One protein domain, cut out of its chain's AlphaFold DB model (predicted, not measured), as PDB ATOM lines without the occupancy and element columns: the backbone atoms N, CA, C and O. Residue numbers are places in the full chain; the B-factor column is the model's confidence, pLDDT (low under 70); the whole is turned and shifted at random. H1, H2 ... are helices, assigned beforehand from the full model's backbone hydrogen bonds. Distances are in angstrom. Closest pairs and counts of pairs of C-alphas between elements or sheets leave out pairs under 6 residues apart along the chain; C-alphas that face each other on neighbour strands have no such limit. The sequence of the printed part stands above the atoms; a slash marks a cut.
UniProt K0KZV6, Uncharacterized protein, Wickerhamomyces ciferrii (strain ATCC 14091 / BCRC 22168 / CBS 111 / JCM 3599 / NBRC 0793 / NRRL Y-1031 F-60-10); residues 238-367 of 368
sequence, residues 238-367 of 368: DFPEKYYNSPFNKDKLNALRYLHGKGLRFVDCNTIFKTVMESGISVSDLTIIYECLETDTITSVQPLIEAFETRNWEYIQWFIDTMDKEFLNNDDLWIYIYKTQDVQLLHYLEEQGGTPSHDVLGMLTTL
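AT A GLANCE: This is residues 238 to 367 of the 368 residues of an uncharacterized protein of Wickerhamomyces ciferrii (strain ATCC 14091 / BCRC 22168 / CBS 111 / JCM 3599 / NBRC 0793 / NRRL Y-1031 F-60-10) (UniProt K0KZV6). Antiparallel helix pairs are stacked along a rod like a short solenoid: H2, H4, H7 and H9 make one row running the same way, and H1, H3, H5 and H8 make a second row running opposite to it. The rows are loosely formed where H5 and H8 stay apart, and short H6 leads from H5 to H7. The printed part has 130 residues with nine named helices, H1 to H9 in order, and no named strand; the class is all helix. It is compact, with a radius of gyration of the C-alphas of 16.0 A, and spans 52 by 24 by 23 A.

IN THESE COORDINATES: After residues 238 to 249, with no named element, H1 is residues 250 to 260, 15.2 A long, from C-alpha 250 at (241.391, 168.776, 146.411). H2 is 269 to 279, 15.4 A; H3 283 to 290; H4 302 to 309; H5 313 to 322, 14.1 A; H6 325 to 329; H7 331 to 340, 14.3 A; H8 343 to 351; H9 358 to 365, ending at C-alpha 365 (205.013, 177.971, 174.683).

HOW THE PARTS SIT: H1 touches H3, closest C-alphas Arg 257 and Ile 288, 7.1 A, at a shallow tilt of 31 degrees. H2 touches H4, closest C-alphas Phe 273 and Pro 303, 5.9 A. H3 and H5 only just touch, with 3 pairs of C-alphas within 8 A, the closest Val 283 and Tyr 315, 6.5 A. H4 and H5 form a helical hairpin, closest C-alphas Ala 307 and Ile 316, 5.6 A. H6 and H7 meet only through their link. H7 is close to but not clearly touching H8, closest C-alphas Ile 337 and Leu 346, 6.4 A. H7 touches H9, closest C-alphas Asp 331 and Val 360, 6.8 A. Every O i to N i+4 pair is within hydrogen-bond range in H1, H2, H4, H5, H7, H8 and H9; H3 has 2 of 4, and H6 0 of 1 but 2 of 2 O i to N i+3 pairs.

THE WHOLE: The C-alphas farthest apart, Lys 262 and Thr 366, are 53.2 A apart. The printed part has no cut, and H3 to H4 is the long link. Residues 366 to 367 have pLDDT under 70.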
ATOM      1  N   ASP A 238     248.665 168.879 166.540       96.94
ATOM      2  CA  ASP A 238     247.636 169.632 165.827       96.94
ATOM      3  C   ASP A 238     248.067 170.003 164.392       96.94
ATOM      4  O   ASP A 238     249.258 170.146 164.065       96.94
ATOM      5  N   PHE A 239     247.090 170.193 163.506       96.06
ATOM      6  CA  PHE A 239     247.340 170.740 162.180       96.06
ATOM      7  C   PHE A 239     247.816 172.202 162.253       96.06
ATOM      8  O   PHE A 239     247.303 173.002 163.028       96.06
ATOM      9  N   PRO A 240     248.750 172.631 161.380       96.31
ATOM     10  CA  PRO A 240     249.155 174.035 161.324       96.31
ATOM     11  C   PRO A 240     247.977 174.979 161.032       96.31
ATOM     12  O   PRO A 240     247.189 174.700 160.129       96.31
ATOM     13  N   GLU A 241     247.943 176.163 161.655       95.94
ATOM     14  CA  GLU A 241     246.860 177.168 161.540       95.94
ATOM     15  C   GLU A 241     246.407 177.490 160.103       95.94
ATOM     16  O   GLU A 241     245.240 177.781 159.840       95.94
ATOM     17  N   LYS A 242     247.309 177.411 159.117       95.06
ATOM     18  CA  LYS A 242     246.958 177.611 157.700       95.06
ATOM     19  C   LYS A 242     245.897 176.624 157.196       95.06
ATOM     20  O   LYS A 242     245.227 176.921 156.210       95.06
ATOM     21  N   TYR A 243     245.766 175.451 157.817       95.81
ATOM     22  CA  TYR A 243     244.736 174.468 157.486       95.81
ATOM     23  C   TYR A 243     243.374 174.829 158.074       95.81
ATOM     24  O   TYR A 243     242.372 174.441 157.482       95.81
ATOM     25  N   TYR A 244     243.331 175.636 159.130       96.06
ATOM     26  CA  TYR A 244     242.092 176.181 159.669       96.06
ATOM     27  C   TYR A 244     241.579 177.340 158.826       96.06
ATOM     28  O   TYR A 244     240.426 177.349 158.455       96.06
ATOM     29  N   ASN A 245     242.444 178.271 158.423       94.31
ATOM     30  CA  ASN A 245     241.984 179.559 157.881       94.31
ATOM     31  C   ASN A 245     241.940 179.654 156.343       94.31
ATOM     32  O   ASN A 245     241.757 180.739 155.794       94.31
ATOM     33  N   SER A 246     242.184 178.556 155.622       94.38
ATOM     34  CA  SER A 246     242.202 178.553 154.149       94.38
ATOM     35  C   SER A 246     241.044 177.751 153.559       94.38
ATOM     36  O   SER A 246     240.721 176.691 154.099       94.38
ATOM     37  N   PRO A 247     240.470 178.172 152.419       95.81
ATOM     38  CA  PRO A 247     239.416 177.411 151.768       95.81
ATOM     39  C   PRO A 247     239.910 176.027 151.337       95.81
ATOM     40  O   PRO A 247     241.077 175.828 150.976       95.81
ATOM     41  N   PHE A 248     239.010 175.052 151.382       96.00
ATOM     42  CA  PHE A 248     239.312 173.672 151.042       96.00
ATOM     43  C   PHE A 248     239.282 173.433 149.537       96.00
ATOM     44  O   PHE A 248     238.350 173.797 148.829       96.00
ATOM     45  N   ASN A 249     240.328 172.773 149.046       96.00
ATOM     46  CA  ASN A 249     240.423 172.278 147.681       96.00
ATOM     47  C   ASN A 249     240.968 170.841 147.692       96.00
ATOM     48  O   ASN A 249     241.417 170.337 148.724       96.00
ATOM     49  N   LYS A 250     240.949 170.175 146.533       96.00
ATOM     50  CA  LYS A 250     241.391 168.776 146.411       96.00
ATOM     51  C   LYS A 250     242.844 168.565 146.843       96.00
ATOM     52  O   LYS A 250     243.153 167.545 147.451       96.00
ATOM     53  N   ASP A 251     243.723 169.527 146.574       96.69
ATOM     54  CA  ASP A 251     245.133 169.435 146.960       96.69
ATOM     55  C   ASP A 251     245.299 169.481 148.483       96.69
ATOM     56  O   ASP A 251     246.054 168.690 149.049       96.69
ATOM     57  N   LYS A 252     244.537 170.348 149.161       96.50
ATOM     58  CA  LYS A 252     244.498 170.437 150.622       96.50
ATOM     59  C   LYS A 252     243.938 169.156 151.237       96.50
ATOM     60  O   LYS A 252     244.549 168.631 152.158       96.50
ATOM     61  N   LEU A 253     242.847 168.608 150.701       97.12
ATOM     62  CA  LEU A 253     242.265 167.341 151.172       97.12
ATOM     63  C   LEU A 253     243.244 166.163 151.019       97.12
ATOM     64  O   LEU A 253     243.396 165.349 151.929       97.12
ATOM     65  N   ASN A 254     243.977 166.103 149.904       96.75
ATOM     66  CA  ASN A 254     245.033 165.107 149.710       96.75
ATOM     67  C   ASN A 254     246.186 165.285 150.710       96.75
ATOM     68  O   ASN A 254     246.712 164.300 151.229       96.75
ATOM     69  N   ALA A 255     246.569 166.533 150.997       97.12
ATOM     70  CA  ALA A 255     247.581 166.833 152.004       97.12
ATOM     71  C   ALA A 255     247.125 166.427 153.413       97.12
ATOM     72  O   ALA A 255     247.929 165.870 154.159       97.12
ATOM     73  N   LEU A 256     245.847 166.634 153.752       96.94
ATOM     74  CA  LEU A 256     245.275 166.203 155.029       96.94
ATOM     75  C   LEU A 256     245.366 164.693 155.203       96.94
ATOM     76  O   LEU A 256     245.935 164.256 156.194       96.94
ATOM     77  N   ARG A 257     244.957 163.896 154.210       96.31
ATOM     78  CA  ARG A 257     245.099 162.427 154.267       96.31
ATOM     79  C   ARG A 257     246.541 161.982 154.514       96.31
ATOM     80  O   ARG A 257     246.792 161.069 155.298       96.31
ATOM     81  N   TYR A 258     247.499 162.622 153.842       96.81
ATOM     82  CA  TYR A 258     248.915 162.306 154.017       96.81
ATOM     83  C   TYR A 258     249.418 162.644 155.428       96.81
ATOM     84  O   TYR A 258     250.126 161.841 156.031       96.81
ATOM     85  N   LEU A 259     249.061 163.822 155.946       96.31
ATOM     86  CA  LEU A 259     249.474 164.305 157.267       96.31
ATOM     87  C   LEU A 259     248.753 163.584 158.414       96.31
ATOM     88  O   LEU A 259     249.371 163.308 159.437       96.31
ATOM     89  N   HIS A 260     247.500 163.193 158.211       95.69
ATOM     90  CA  HIS A 260     246.744 162.342 159.121       95.69
ATOM     91  C   HIS A 260     247.465 161.006 159.361       95.69
ATOM     92  O   HIS A 260     247.686 160.600 160.504       95.69
ATOM     93  N   GLY A 261     247.981 160.389 158.289       93.06
ATOM     94  CA  GLY A 261     248.847 159.204 158.365       93.06
ATOM     95  C   GLY A 261     250.227 159.446 158.999       93.06
ATOM     96  O   GLY A 261     251.006 158.504 159.144       93.06
ATOM     97  N   LYS A 262     250.561 160.696 159.352       94.56
ATOM     98  CA  LYS A 262     251.743 161.079 160.140       94.56
ATOM     99  C   LYS A 262     251.416 161.422 161.596       94.56
ATOM    100  O   LYS A 262     252.326 161.834 162.301       94.56
ATOM    101  N   GLY A 263     250.168 161.227 162.023       93.50
ATOM    102  CA  GLY A 263     249.732 161.471 163.398       93.50
ATOM    103  C   GLY A 263     249.185 162.875 163.651       93.50
ATOM    104  O   GLY A 263     248.921 163.199 164.799       93.50
ATOM    105  N   LEU A 264     248.996 163.706 162.615       96.44
ATOM    106  CA  LEU A 264     248.363 165.012 162.810       96.44
ATOM    107  C   LEU A 264     246.841 164.868 162.915       96.44
ATOM    108  O   LEU A 264     246.250 164.072 162.173       96.44
ATOM    109  N   ARG A 265     246.217 165.642 163.803       96.75
ATOM    110  CA  ARG A 265     244.759 165.707 163.999       96.75
ATOM    111  C   ARG A 265     244.303 167.149 164.155       96.75
ATOM    112  O   ARG A 265     245.120 168.012 164.439       96.75
ATOM    113  N   PHE A 266     243.026 167.417 163.909       96.56
ATOM    114  CA  PHE A 266     242.417 168.707 164.215       96.56
ATOM    115  C   PHE A 266     241.890 168.686 165.648       96.56
ATOM    116  O   PHE A 266     240.993 167.896 165.943       96.56
ATOM    117  N   VAL A 267     242.409 169.581 166.488       94.12
ATOM    118  CA  VAL A 267     241.953 169.737 167.881       94.12
ATOM    119  C   VAL A 267     240.642 170.538 167.940       94.12
ATOM    120  O   VAL A 267     239.673 170.138 168.577       94.12
ATOM    121  N   ASP A 268     240.559 171.660 167.215       94.38
ATOM    122  CA  ASP A 268     239.342 172.490 167.165       94.38
ATOM    123  C   ASP A 268     238.385 172.080 166.025       94.38
ATOM    124  O   ASP A 268     238.504 172.529 164.877       94.38
ATOM    125  N   CYS A 269     237.392 171.243 166.343       93.88
ATOM    126  CA  CYS A 269     236.387 170.796 165.376       93.88
ATOM    127  C   CYS A 269     235.484 171.933 164.858       93.88
ATOM    128  O   CYS A 269     235.028 171.903 163.712       93.88
ATOM    129  N   ASN A 270     235.225 172.965 165.662       94.44
ATOM    130  CA  ASN A 270     234.269 174.013 165.311       94.44
ATOM    131  C   ASN A 270     234.829 174.917 164.221       94.44
ATOM    132  O   ASN A 270     234.170 175.172 163.208       94.44
ATOM    133  N   THR A 271     236.078 175.348 164.392       95.06
ATOM    134  CA  THR A 271     236.750 176.208 163.415       95.06
ATOM    135  C   THR A 271     236.936 175.494 162.075       95.06
ATOM    136  O   THR A 271     236.754 176.102 161.011       95.06
ATOM    137  N   ILE A 272     237.255 174.192 162.094       96.19
ATOM    138  CA  ILE A 272     237.478 173.452 160.850       96.19
ATOM    139  C   ILE A 272     236.179 173.242 160.070       96.19
ATOM    140  O   ILE A 272     236.145 173.542 158.876       96.19
ATOM    141  N   PHE A 273     235.092 172.819 160.726       95.88
ATOM    142  CA  PHE A 273     233.818 172.602 160.039       95.88
ATOM    143  C   PHE A 273     233.210 173.900 159.513       95.88
ATOM    144  O   PHE A 273     232.670 173.906 158.408       95.88
ATOM    145  N   LYS A 274     233.379 175.017 160.226       95.12
ATOM    146  CA  LYS A 274     232.994 176.335 159.710       95.12
ATOM    147  C   LYS A 274     233.680 176.649 158.376       95.12
ATOM    148  O   LYS A 274     233.021 176.934 157.381       95.12
ATOM    149  N   THR A 275     235.001 176.504 158.323       95.44
ATOM    150  CA  THR A 275     235.785 176.771 157.102       95.44
ATOM    151  C   THR A 275     235.406 175.832 155.957       95.44
ATOM    152  O   THR A 275     235.399 176.210 154.782       95.44
ATOM    153  N   VAL A 276     235.092 174.581 156.287       94.88
ATOM    154  CA  VAL A 276     234.616 173.578 155.335       94.88
ATOM    155  C   VAL A 276     233.288 173.993 154.709       94.88
ATOM    156  O   VAL A 276     233.157 173.936 153.484       94.88
ATOM    157  N   MET A 277     232.350 174.475 155.525       94.56
ATOM    158  CA  MET A 277     231.054 174.953 155.057       94.56
ATOM    159  C   MET A 277     231.180 176.194 154.175       94.56
ATOM    160  O   MET A 277     230.601 176.231 153.090       94.56
ATOM    161  N   GLU A 278     232.024 177.150 154.563       94.38
ATOM    162  CA  GLU A 278     232.342 178.332 153.749       94.38
ATOM    163  C   GLU A 278     232.992 177.968 152.400       94.38
ATOM    164  O   GLU A 278     232.845 178.688 151.411       94.38
ATOM    165  N   SER A 279     233.697 176.835 152.337       94.44
ATOM    166  CA  SER A 279     234.359 176.352 151.118       94.44
ATOM    167  C   SER A 279     233.420 175.613 150.157       94.44
ATOM    168  O   SER A 279     233.791 175.413 148.999       94.44
ATOM    169  N   GLY A 280     232.238 175.183 150.616       94.06
ATOM    170  CA  GLY A 280     231.241 174.487 149.795       94.06
ATOM    171  C   GLY A 280     231.732 173.167 149.189       94.06
ATOM    172  O   GLY A 280     231.451 172.878 148.024       94.06
ATOM    173  N   ILE A 281     232.515 172.382 149.934       95.50
ATOM    174  CA  ILE A 281     233.007 171.078 149.456       95.50
ATOM    175  C   ILE A 281     231.899 170.015 149.450       95.50
ATOM    176  O   ILE A 281     230.838 170.186 150.038       95.50
ATOM    177  N   SER A 282     232.122 168.876 148.799       95.88
ATOM    178  CA  SER A 282     231.115 167.808 148.795       95.88
ATOM    179  C   SER A 282     231.019 167.096 150.154       95.88
ATOM    180  O   SER A 282     232.019 166.993 150.867       95.88
ATOM    181  N   VAL A 283     229.862 166.504 150.483       95.69
ATOM    182  CA  VAL A 283     229.719 165.607 151.656       95.69
ATOM    183  C   VAL A 283     230.734 164.460 151.618       95.69
ATOM    184  O   VAL A 283     231.276 164.059 152.643       95.69
ATOM    185  N   SER A 284     231.060 163.953 150.425       93.94
ATOM    186  CA  SER A 284     232.074 162.902 150.296       93.94
ATOM    187  C   SER A 284     233.463 163.356 150.752       93.94
ATOM    188  O   SER A 284     234.209 162.558 151.308       93.94
ATOM    189  N   ASP A 285     233.796 164.639 150.593       95.31
ATOM    190  CA  ASP A 285     235.058 165.199 151.075       95.31
ATOM    191  C   ASP A 285     235.017 165.516 152.581       95.31
ATOM    192  O   ASP A 285     236.055 165.486 153.240       95.31
ATOM    193  N   LEU A 286     233.828 165.768 153.140       95.19
ATOM    194  CA  LEU A 286     233.601 166.028 154.567       95.19
ATOM    195  C   LEU A 286     234.048 164.850 155.445       95.19
ATOM    196  O   LEU A 286     234.685 165.057 156.475       95.19
ATOM    197  N   THR A 287     233.808 163.616 154.985       93.75
ATOM    198  CA  THR A 287     234.260 162.391 155.675       93.75
ATOM    199  C   THR A 287     235.775 162.346 155.878       93.75
ATOM    200  O   THR A 287     236.241 161.888 156.913       93.75
ATOM    201  N   ILE A 288     236.555 162.909 154.951       95.06
ATOM    202  CA  ILE A 288     238.020 162.983 155.065       95.06
ATOM    203  C   ILE A 288     238.426 163.889 156.226       95.06
ATOM    204  O   ILE A 288     239.393 163.610 156.926       95.06
ATOM    205  N   ILE A 289     237.721 165.008 156.396       95.81
ATOM    206  CA  ILE A 289     237.992 165.960 157.477       95.81
ATOM    207  C   ILE A 289     237.575 165.360 158.815       95.81
ATOM    208  O   ILE A 289     238.317 165.498 159.781       95.81
ATOM    209  N   TYR A 290     236.442 164.657 158.846       96.38
ATOM    210  CA  TYR A 290     235.975 163.927 160.019       96.38
ATOM    211  C   TYR A 290     236.983 162.872 160.490       96.38
ATOM    212  O   TYR A 290     237.342 162.857 161.661       96.38
ATOM    213  N   GLU A 291     237.528 162.073 159.569       95.00
ATOM    214  CA  GLU A 291     238.603 161.113 159.867       95.00
ATOM    215  C   GLU A 291     239.870 161.780 160.424       95.00
ATOM    216  O   GLU A 291     240.699 161.103 161.011       95.00
ATOM    217  N   CYS A 292     240.054 163.088 160.218       95.81
ATOM    218  CA  CYS A 292     241.214 163.829 160.707       95.81
ATOM    219  C   CYS A 292     240.989 164.501 162.073       95.81
ATOM    220  O   CYS A 292     241.882 165.228 162.515       95.81
ATOM    221  N   LEU A 293     239.832 164.327 162.717       96.00
ATOM    222  CA  LEU A 293     239.555 164.885 164.046       96.00
ATOM    223  C   LEU A 293     240.297 164.109 165.141       96.00
ATOM    224  O   LEU A 293     240.567 162.924 164.992       96.00
ATOM    225  N   GLU A 294     240.629 164.778 166.243       91.56
ATOM    226  CA  GLU A 294     241.293 164.143 167.390       91.56
ATOM    227  C   GLU A 294     240.395 163.127 168.109       91.56
ATOM    228  O   GLU A 294     240.831 162.028 168.431       91.56
ATOM    229  N   THR A 295     239.134 163.486 168.343       83.12
ATOM    230  CA  THR A 295     238.221 162.745 169.225       83.12
ATOM    231  C   THR A 295     237.410 161.657 168.519       83.12
ATOM    232  O   THR A 295     236.478 161.127 169.121       83.12
ATOM    233  N   ASP A 296     237.686 161.372 167.237       85.00
ATOM    234  CA  ASP A 296     236.892 160.500 166.343       85.00
ATOM    235  C   ASP A 296     235.372 160.791 166.344       85.00
ATOM    236  O   ASP A 296     234.562 160.027 165.821       85.00
ATOM    237  N   THR A 297     234.965 161.915 166.929       90.06
ATOM    238  CA  THR A 297     233.589 162.310 167.228       90.06
ATOM    239  C   THR A 297     233.500 163.829 167.188       90.06
ATOM    240  O   THR A 297     234.478 164.533 167.455       90.06
ATOM    241  N   ILE A 298     232.328 164.355 166.840       92.00
ATOM    242  CA  ILE A 298     232.087 165.797 166.855       92.00
ATOM    243  C   ILE A 298     231.625 166.172 168.260       92.00
ATOM    244  O   ILE A 298     230.580 165.717 168.708       92.00
ATOM    245  N   THR A 299     232.403 166.996 168.954       89.06
ATOM    246  CA  THR A 299     232.204 167.302 170.381       89.06
ATOM    247  C   THR A 299     231.286 168.498 170.639       89.06
ATOM    248  O   THR A 299     231.054 168.874 171.787       89.06
ATOM    249  N   SER A 300     230.750 169.123 169.591       94.06
ATOM    250  CA  SER A 300     229.955 170.345 169.694       94.06
ATOM    251  C   SER A 300     228.807 170.352 168.694       94.06
ATOM    252  O   SER A 300     228.937 169.859 167.577       94.06
ATOM    253  N   VAL A 301     227.694 170.984 169.077       96.31
ATOM    254  CA  VAL A 301     226.519 171.169 168.215       96.31
ATOM    255  C   VAL A 301     226.691 172.306 167.195       96.31
ATOM    256  O   VAL A 301     225.929 172.414 166.236       96.31
ATOM    257  N   GLN A 302     227.714 173.151 167.367       96.38
ATOM    258  CA  GLN A 302     227.927 174.342 166.543       96.38
ATOM    259  C   GLN A 302     228.036 174.049 165.030       96.38
ATOM    260  O   GLN A 302     227.439 174.798 164.256       96.38
ATOM    261  N   PRO A 303     228.719 172.978 164.567       96.25
ATOM    262  CA  PRO A 303     228.768 172.646 163.144       96.25
ATOM    263  C   PRO A 303     227.389 172.354 162.536       96.25
ATOM    264  O   PRO A 303     227.128 172.735 161.397       96.25
ATOM    265  N   LEU A 304     226.486 171.731 163.299       97.19
ATOM    266  CA  LEU A 304     225.116 171.469 162.854       97.19
ATOM    267  C   LEU A 304     224.305 172.769 162.758       97.19
ATOM    268  O   LEU A 304     223.577 172.966 161.789       97.19
ATOM    269  N   ILE A 305     224.475 173.682 163.720       97.00
ATOM    270  CA  ILE A 305     223.840 175.009 163.686       97.00
ATOM    271  C   ILE A 305     224.285 175.794 162.444       97.00
ATOM    272  O   ILE A 305     223.452 176.339 161.725       97.00
ATOM    273  N   GLU A 306     225.579 175.806 162.130       95.75
ATOM    274  CA  GLU A 306     226.098 176.483 160.933       95.75
ATOM    275  C   GLU A 306     225.580 175.822 159.631       95.75
ATOM    276  O   GLU A 306     225.270 176.495 158.640       95.75
ATOM    277  N   ALA A 307     225.392 174.497 159.629       96.50
ATOM    278  CA  ALA A 307     224.754 173.797 158.514       96.50
ATOM    279  C   ALA A 307     223.281 174.217 158.335       96.50
ATOM    280  O   ALA A 307     222.819 174.372 157.200       96.50
ATOM    281  N   PHE A 308     222.556 174.475 159.432       96.50
ATOM    282  CA  PHE A 308     221.220 175.074 159.383       96.50
ATOM    283  C   PHE A 308     221.237 176.509 158.852       96.50
ATOM    284  O   PHE A 308     220.417 176.839 157.992       96.50
ATOM    285  N   GLU A 309     222.193 177.339 159.279       94.94
ATOM    286  CA  GLU A 309     222.335 178.722 158.798       94.94
ATOM    287  C   GLU A 309     222.554 178.787 157.282       94.94
ATOM    288  O   GLU A 309     221.955 179.612 156.590       94.94
ATOM    289  N   THR A 310     223.366 177.873 156.748       94.12
ATOM    290  CA  THR A 310     223.635 177.778 155.304       94.12
ATOM    291  C   THR A 310     222.521 177.082 154.516       94.12
ATOM    292  O   THR A 310     222.546 177.100 153.283       94.12
ATOM    293  N   ARG A 311     221.530 176.485 155.199       94.69
ATOM    294  CA  ARG A 311     220.444 175.672 154.618       94.69
ATOM    295  C   ARG A 311     220.944 174.571 153.676       94.69
ATOM    296  O   ARG A 311     220.274 174.217 152.702       94.69
ATOM    297  N   ASN A 312     222.126 174.026 153.954       95.50
ATOM    298  CA  ASN A 312     222.688 172.935 153.171       95.50
ATOM    299  C   ASN A 312     222.181 171.589 153.709       95.50
ATOM    300  O   ASN A 312     222.786 170.991 154.596       95.50
ATOM    301  N   TRP A 313     221.062 171.112 153.156       95.56
ATOM    302  CA  TRP A 313     220.413 169.863 153.575       95.56
ATOM    303  C   TRP A 313     221.322 168.635 153.516       95.56
ATOM    304  O   TRP A 313     221.187 167.749 154.356       95.56
ATOM    305  N   GLU A 314     222.277 168.596 152.584       96.44
ATOM    306  CA  GLU A 314     223.230 167.487 152.502       96.44
ATOM    307  C   GLU A 314     224.159 167.452 153.726       96.44
ATOM    308  O   GLU A 314     224.436 166.380 154.263       96.44
ATOM    309  N   TYR A 315     224.604 168.616 154.212       96.56
ATOM    310  CA  TYR A 315     225.412 168.710 155.432       96.56
ATOM    311  C   TYR A 315     224.595 168.449 156.685       96.56
ATOM    312  O   TYR A 315     225.058 167.735 157.566       96.56
ATOM    313  N   ILE A 316     223.382 168.998 156.750       97.06
ATOM    314  CA  ILE A 316     222.456 168.774 157.861       97.06
ATOM    315  C   ILE A 316     222.243 167.273 158.065       97.06
ATOM    316  O   ILE A 316     222.420 166.768 159.170       97.06
ATOM    317  N   GLN A 317     221.894 166.559 156.993       97.19
ATOM    318  CA  GLN A 317     221.668 165.122 157.059       97.19
ATOM    319  C   GLN A 317     222.942 164.382 157.471       97.19
ATOM    320  O   GLN A 317     222.902 163.559 158.378       97.19
ATOM    321  N   TRP A 318     224.085 164.730 156.872       97.12
ATOM    322  CA  TRP A 318     225.358 164.103 157.220       97.12
ATOM    323  C   TRP A 318     225.738 164.295 158.696       97.12
ATOM    324  O   TRP A 318     226.179 163.343 159.336       97.12
ATOM    325  N   PHE A 319     225.554 165.498 159.252       96.88
ATOM    326  CA  PHE A 319     225.840 165.764 160.661       96.88
ATOM    327  C   PHE A 319     224.915 164.970 161.580       96.88
ATOM    328  O   PHE A 319     225.407 164.370 162.526       96.88
ATOM    329  N   ILE A 320     223.614 164.897 161.287       96.25
ATOM    330  CA  ILE A 320     222.673 164.094 162.082       96.25
ATOM    331  C   ILE A 320     223.009 162.598 162.027       96.25
ATOM    332  O   ILE A 320     222.913 161.919 163.046       96.25
ATOM    333  N   ASP A 321     223.438 162.094 160.869       95.44
ATOM    334  CA  ASP A 321     223.816 160.687 160.703       95.44
ATOM    335  C   ASP A 321     225.146 160.339 161.405       95.44
ATOM    336  O   ASP A 321     225.376 159.174 161.740       95.44
ATOM    337  N   THR A 322     226.031 161.324 161.604       94.62
ATOM    338  CA  THR A 322     227.402 161.116 162.114       94.62
ATOM    339  C   THR A 322     227.568 161.501 163.588       94.62
ATOM    340  O   THR A 322     228.387 160.909 164.288       94.62
ATOM    341  N   MET A 323     226.835 162.505 164.072       94.50
ATOM    342  CA  MET A 323     226.888 162.957 165.466       94.50
ATOM    343  C   MET A 323     226.201 161.965 166.408       94.50
ATOM    344  O   MET A 323     225.323 161.199 166.010       94.50
ATOM    345  N   ASP A 324     226.562 162.025 167.692       92.75
ATOM    346  CA  ASP A 324     225.792 161.338 168.727       92.75
ATOM    347  C   ASP A 324     224.351 161.874 168.751       92.75
ATOM    348  O   ASP A 324     224.111 163.083 168.668       92.75
ATOM    349  N   LYS A 325     223.378 160.974 168.899       92.38
ATOM    350  CA  LYS A 325     221.958 161.323 169.000       92.38
ATOM    351  C   LYS A 325     221.671 162.239 170.182       92.38
ATOM    352  O   LYS A 325     220.709 163.002 170.122       92.38
ATOM    353  N   GLU A 326     222.495 162.205 171.228       92.81
ATOM    354  CA  GLU A 326     222.372 163.125 172.361       92.81
ATOM    355  C   GLU A 326     222.481 164.602 171.941       92.81
ATOM    356  O   GLU A 326     221.812 165.453 172.530       92.81
ATOM    357  N   PHE A 327     223.211 164.921 170.862       93.75
ATOM    358  CA  PHE A 327     223.298 166.293 170.344       93.75
ATOM    359  C   PHE A 327     221.964 166.829 169.814       93.75
ATOM    360  O   PHE A 327     221.754 168.043 169.833       93.75
ATOM    361  N   LEU A 328     221.034 165.961 169.399       95.75
ATOM    362  CA  LEU A 328     219.696 166.381 168.966       95.75
ATOM    363  C   LEU A 328     218.838 166.894 170.131       95.75
ATOM    364  O   LEU A 328     217.834 167.563 169.903       95.75
ATOM    365  N   ASN A 329     219.235 166.613 171.373       95.69
ATOM    366  CA  ASN A 329     218.577 167.102 172.584       95.69
ATOM    367  C   ASN A 329     219.286 168.329 173.181       95.69
ATOM    368  O   ASN A 329     218.937 168.774 174.271       95.69
ATOM    369  N   ASN A 330     220.295 168.876 172.497       97.00
ATOM    370  CA  ASN A 330     221.074 169.999 173.002       97.00
ATOM    371  C   ASN A 330     220.255 171.304 173.013       97.00
ATOM    372  O   ASN A 330     219.714 171.714 171.985       97.00
ATOM    373  N   ASP A 331     220.212 171.993 174.154       95.44
ATOM    374  CA  ASP A 331     219.415 173.213 174.327       95.44
ATOM    375  C   ASP A 331     219.801 174.346 173.367       95.44
ATOM    376  O   ASP A 331     218.916 175.042 172.867       95.44
ATOM    377  N   ASP A 332     221.089 174.519 173.048       96.19
ATOM    378  CA  ASP A 332     221.543 175.582 172.141       96.19
ATOM    379  C   ASP A 332     220.985 175.387 170.724       96.19
ATOM    380  O   ASP A 332     220.611 176.362 170.061       96.19
ATOM    381  N   LEU A 333     220.851 174.129 170.287       96.81
ATOM    382  CA  LEU A 333     220.219 173.771 169.019       96.81
ATOM    383  C   LEU A 333     218.754 174.208 168.994       96.81
ATOM    384  O   LEU A 333     218.321 174.904 168.076       96.81
ATOM    385  N   TRP A 334     217.992 173.849 170.027       96.56
ATOM    386  CA  TRP A 334     216.569 174.181 170.105       96.56
ATOM    387  C   TRP A 334     216.331 175.682 170.284       96.56
ATOM    388  O   TRP A 334     215.420 176.240 169.670       96.56
ATOM    389  N   ILE A 335     217.188 176.371 171.043       94.94
ATOM    390  CA  ILE A 335     217.182 177.834 171.155       94.94
ATOM    391  C   ILE A 335     217.434 178.480 169.787       94.94
ATOM    392  O   ILE A 335     216.809 179.493 169.457       94.94
ATOM    393  N   TYR A 336     218.335 177.923 168.976       96.06
ATOM    394  CA  TYR A 336     218.587 178.408 167.620       96.06
ATOM    395  C   TYR A 336     217.365 178.225 166.702       96.06
ATOM    396  O   TYR A 336     216.935 179.186 166.053       96.06
ATOM    397  N   ILE A 337     216.752 177.038 166.689       94.75
ATOM    398  CA  ILE A 337     215.537 176.757 165.899       94.75
ATOM    399  C   ILE A 337     214.394 177.691 166.298       94.75
ATOM    400  O   ILE A 337     213.715 178.275 165.452       94.75
ATOM    401  N   TYR A 338     214.231 177.916 167.597       91.19
ATOM    402  CA  TYR A 338     213.264 178.870 168.113       91.19
ATOM    403  C   TYR A 338     213.519 180.298 167.619       91.19
ATOM    404  O   TYR A 338     212.593 180.980 167.184       91.19
ATOM    405  N   LYS A 339     214.767 180.774 167.654       93.69
ATOM    406  CA  LYS A 339     215.111 182.131 167.195       93.69
ATOM    407  C   LYS A 339     214.868 182.324 165.702       93.69
ATOM    408  O   LYS A 339     214.461 183.408 165.292       93.69
ATOM    409  N   THR A 340     215.131 181.296 164.900       94.88
ATOM    410  CA  THR A 340     214.937 181.345 163.444       94.88
ATOM    411  C   THR A 340     213.478 181.172 163.034       94.88
ATOM    412  O   THR A 340     213.117 181.598 161.938       94.88
ATOM    413  N   GLN A 341     212.637 180.611 163.916       91.81
ATOM    414  CA  GLN A 341     211.224 180.311 163.650       91.81
ATOM    415  C   GLN A 341     211.048 179.426 162.398       91.81
ATOM    416  O   GLN A 341     210.049 179.522 161.680       91.81
ATOM    417  N   ASP A 342     212.035 178.571 162.108       93.25
ATOM    418  CA  ASP A 342     212.019 177.693 160.940       93.25
ATOM    419  C   ASP A 342     211.274 176.389 161.257       93.25
ATOM    420  O   ASP A 342     211.832 175.413 161.760       93.25
ATOM    421  N   VAL A 343     209.975 176.385 160.953       91.69
ATOM    422  CA  VAL A 343     209.071 175.250 161.211       91.69
ATOM    423  C   VAL A 343     209.505 173.982 160.462       91.69
ATOM    424  O   VAL A 343     209.241 172.877 160.928       91.69
ATOM    425  N   GLN A 344     210.185 174.113 159.316       94.50
ATOM    426  CA  GLN A 344     210.659 172.946 158.568       94.50
ATOM    427  C   GLN A 344     211.797 172.247 159.308       94.50
ATOM    428  O   GLN A 344     211.783 171.025 159.427       94.50
ATOM    429  N   LEU A 345     212.754 173.017 159.833       94.56
ATOM    430  CA  LEU A 345     213.852 172.471 160.630       94.56
ATOM    431  C   LEU A 345     213.361 171.886 161.956       94.56
ATOM    432  O   LEU A 345     213.852 170.838 162.368       94.56
ATOM    433  N   LEU A 346     212.370 172.527 162.584       93.88
ATOM    434  CA  LEU A 346     211.725 172.020 163.795       93.88
ATOM    435  C   LEU A 346     211.154 170.614 163.572       93.88
ATOM    436  O   LEU A 346     211.558 169.675 164.251       93.88
ATOM    437  N   HIS A 347     210.266 170.459 162.585       94.88
ATOM    438  CA  HIS A 347     209.656 169.161 162.292       94.88
ATOM    439  C   HIS A 347     210.684 168.120 161.868       94.88
ATOM    440  O   HIS A 347     210.583 166.966 162.267       94.88
ATOM    441  N   TYR A 348     211.697 168.523 161.102       96.25
ATOM    442  CA  TYR A 348     212.762 167.614 160.717       96.25
ATOM    443  C   TYR A 348     213.536 167.083 161.937       96.25
ATOM    444  O   TYR A 348     213.751 165.880 162.037       96.25
ATOM    445  N   LEU A 349     213.903 167.933 162.902       96.19
ATOM    446  CA  LEU A 349     214.565 167.485 164.136       96.19
ATOM    447  C   LEU A 349     213.676 166.572 164.989       96.19
ATOM    448  O   LEU A 349     214.166 165.573 165.516       96.19
ATOM    449  N   GLU A 350     212.379 166.874 165.089       95.06
ATOM    450  CA  GLU A 350     211.401 166.005 165.761       95.06
ATOM    451  C   GLU A 350     211.314 164.626 165.082       95.06
ATOM    452  O   GLU A 350     211.319 163.598 165.760       95.06
ATOM    453  N   GLU A 351     211.298 164.577 163.744       97.06
ATOM    454  CA  GLU A 351     211.300 163.327 162.968       97.06
ATOM    455  C   GLU A 351     212.580 162.504 163.175       97.06
ATOM    456  O   GLU A 351     212.523 161.272 163.176       97.06
ATOM    457  N   GLN A 352     213.720 163.165 163.398       97.25
ATOM    458  CA  GLN A 352     214.988 162.510 163.745       97.25
ATOM    459  C   GLN A 352     215.067 162.082 165.223       97.25
ATOM    460  O   GLN A 352     216.057 161.482 165.645       97.25
ATOM    461  N   GLY A 353     214.014 162.328 166.011       96.88
ATOM    462  CA  GLY A 353     213.912 161.920 167.412       96.88
ATOM    463  C   GLY A 353     214.542 162.895 168.405       96.88
ATOM    464  O   GLY A 353     214.751 162.521 169.558       96.88
ATOM    465  N   GLY A 354     214.844 164.123 167.980       96.69
ATOM    466  CA  GLY A 354     215.272 165.181 168.885       96.69
ATOM    467  C   GLY A 354     214.127 165.627 169.794       96.69
ATOM    468  O   GLY A 354     212.980 165.759 169.364       96.69
ATOM    469  N   THR A 355     214.451 165.903 171.054       95.19
ATOM    470  CA  THR A 355     213.505 166.405 172.054       95.19
ATOM    471  C   THR A 355     214.096 167.607 172.794       95.19
ATOM    472  O   THR A 355     215.171 167.480 173.381       95.19
ATOM    473  N   PRO A 356     213.431 168.780 172.789       93.38
ATOM    474  CA  PRO A 356     213.875 169.922 173.580       93.38
ATOM    475  C   PRO A 356     213.692 169.645 175.074       93.38
ATOM    476  O   PRO A 356     212.752 168.956 175.484       93.38
ATOM    477  N   SER A 357     214.541 170.248 175.904       92.06
ATOM    478  CA  SER A 357     214.348 170.234 177.352       92.06
ATOM    479  C   SER A 357     213.067 170.970 177.774       92.06
ATOM    480  O   SER A 357     212.489 171.778 177.037       92.06
ATOM    481  N   HIS A 358     212.626 170.718 179.010       88.69
ATOM    482  CA  HIS A 358     211.468 171.398 179.596       88.69
ATOM    483  C   HIS A 358     211.627 172.923 179.643       88.69
ATOM    484  O   HIS A 358     210.641 173.637 179.446       88.69
ATOM    485  N   ASP A 359     212.845 173.419 179.855       86.69
ATOM    486  CA  ASP A 359     213.117 174.854 179.914       86.69
ATOM    487  C   ASP A 359     212.924 175.503 178.540       86.69
ATOM    488  O   ASP A 359     212.260 176.538 178.423       86.69
ATOM    489  N   VAL A 360     213.410 174.853 177.476       89.00
ATOM    490  CA  VAL A 360     213.220 175.337 176.104       89.00
ATOM    491  C   VAL A 360     211.753 175.229 175.671       89.00
ATOM    492  O   VAL A 360     211.232 176.158 175.058       89.00
ATOM    493  N   LEU A 361     211.035 174.170 176.062       86.38
ATOM    494  CA  LEU A 361     209.579 174.062 175.860       86.38
ATOM    495  C   LEU A 361     208.803 175.193 176.555       86.38
ATOM    496  O   LEU A 361     207.852 175.743 175.992       86.38
ATOM    497  N   GLY A 362     209.222 175.576 177.764       81.00
ATOM    498  CA  GLY A 362     208.681 176.734 178.472       81.00
ATOM    499  C   GLY A 362     208.863 178.029 177.678       81.00
ATOM    500  O   GLY A 362     207.930 178.820 177.569       81.00
ATOM    501  N   MET A 363     210.025 178.221 177.046       81.38
ATOM    502  CA  MET A 363     210.250 179.362 176.152       81.38
ATOM    503  C   MET A 363     209.358 179.289 174.905       81.38
ATOM    504  O   MET A 363     208.679 180.266 174.591       81.38
ATOM    505  N   LEU A 364     209.292 178.125 174.249       71.56
ATOM    506  CA  LEU A 364     208.502 177.894 173.034       71.56
ATOM    507  C   LEU A 364     207.007 178.191 173.229       71.56
ATOM    508  O   LEU A 364     206.369 178.777 172.357       71.56
ATOM    509  N   THR A 365     206.449 177.821 174.383       73.06
ATOM    510  CA  THR A 365     205.013 177.971 174.683       73.06
ATOM    511  C   THR A 365     204.591 179.397 175.036       73.06
ATOM    512  O   THR A 365     203.410 179.709 174.948       73.06
ATOM    513  N   THR A 366     205.523 180.283 175.399       62.88
ATOM    514  CA  THR A 366     205.201 181.684 175.746       62.88
ATOM    515  C   THR A 366     205.042 182.624 174.546       62.88
ATOM    516  O   THR A 366     204.630 183.769 174.733       62.88
ATOM    517  N   LEU A 367     205.349 182.166 173.326       52.84
ATOM    518  CA  LEU A 367     205.222 182.958 172.092       52.84
ATOM    519  C   LEU A 367     203.992 182.636 171.229       52.84
ATOM    520  O   LEU A 367     203.746 183.368 170.268       52.84
TER     521      LEU A 367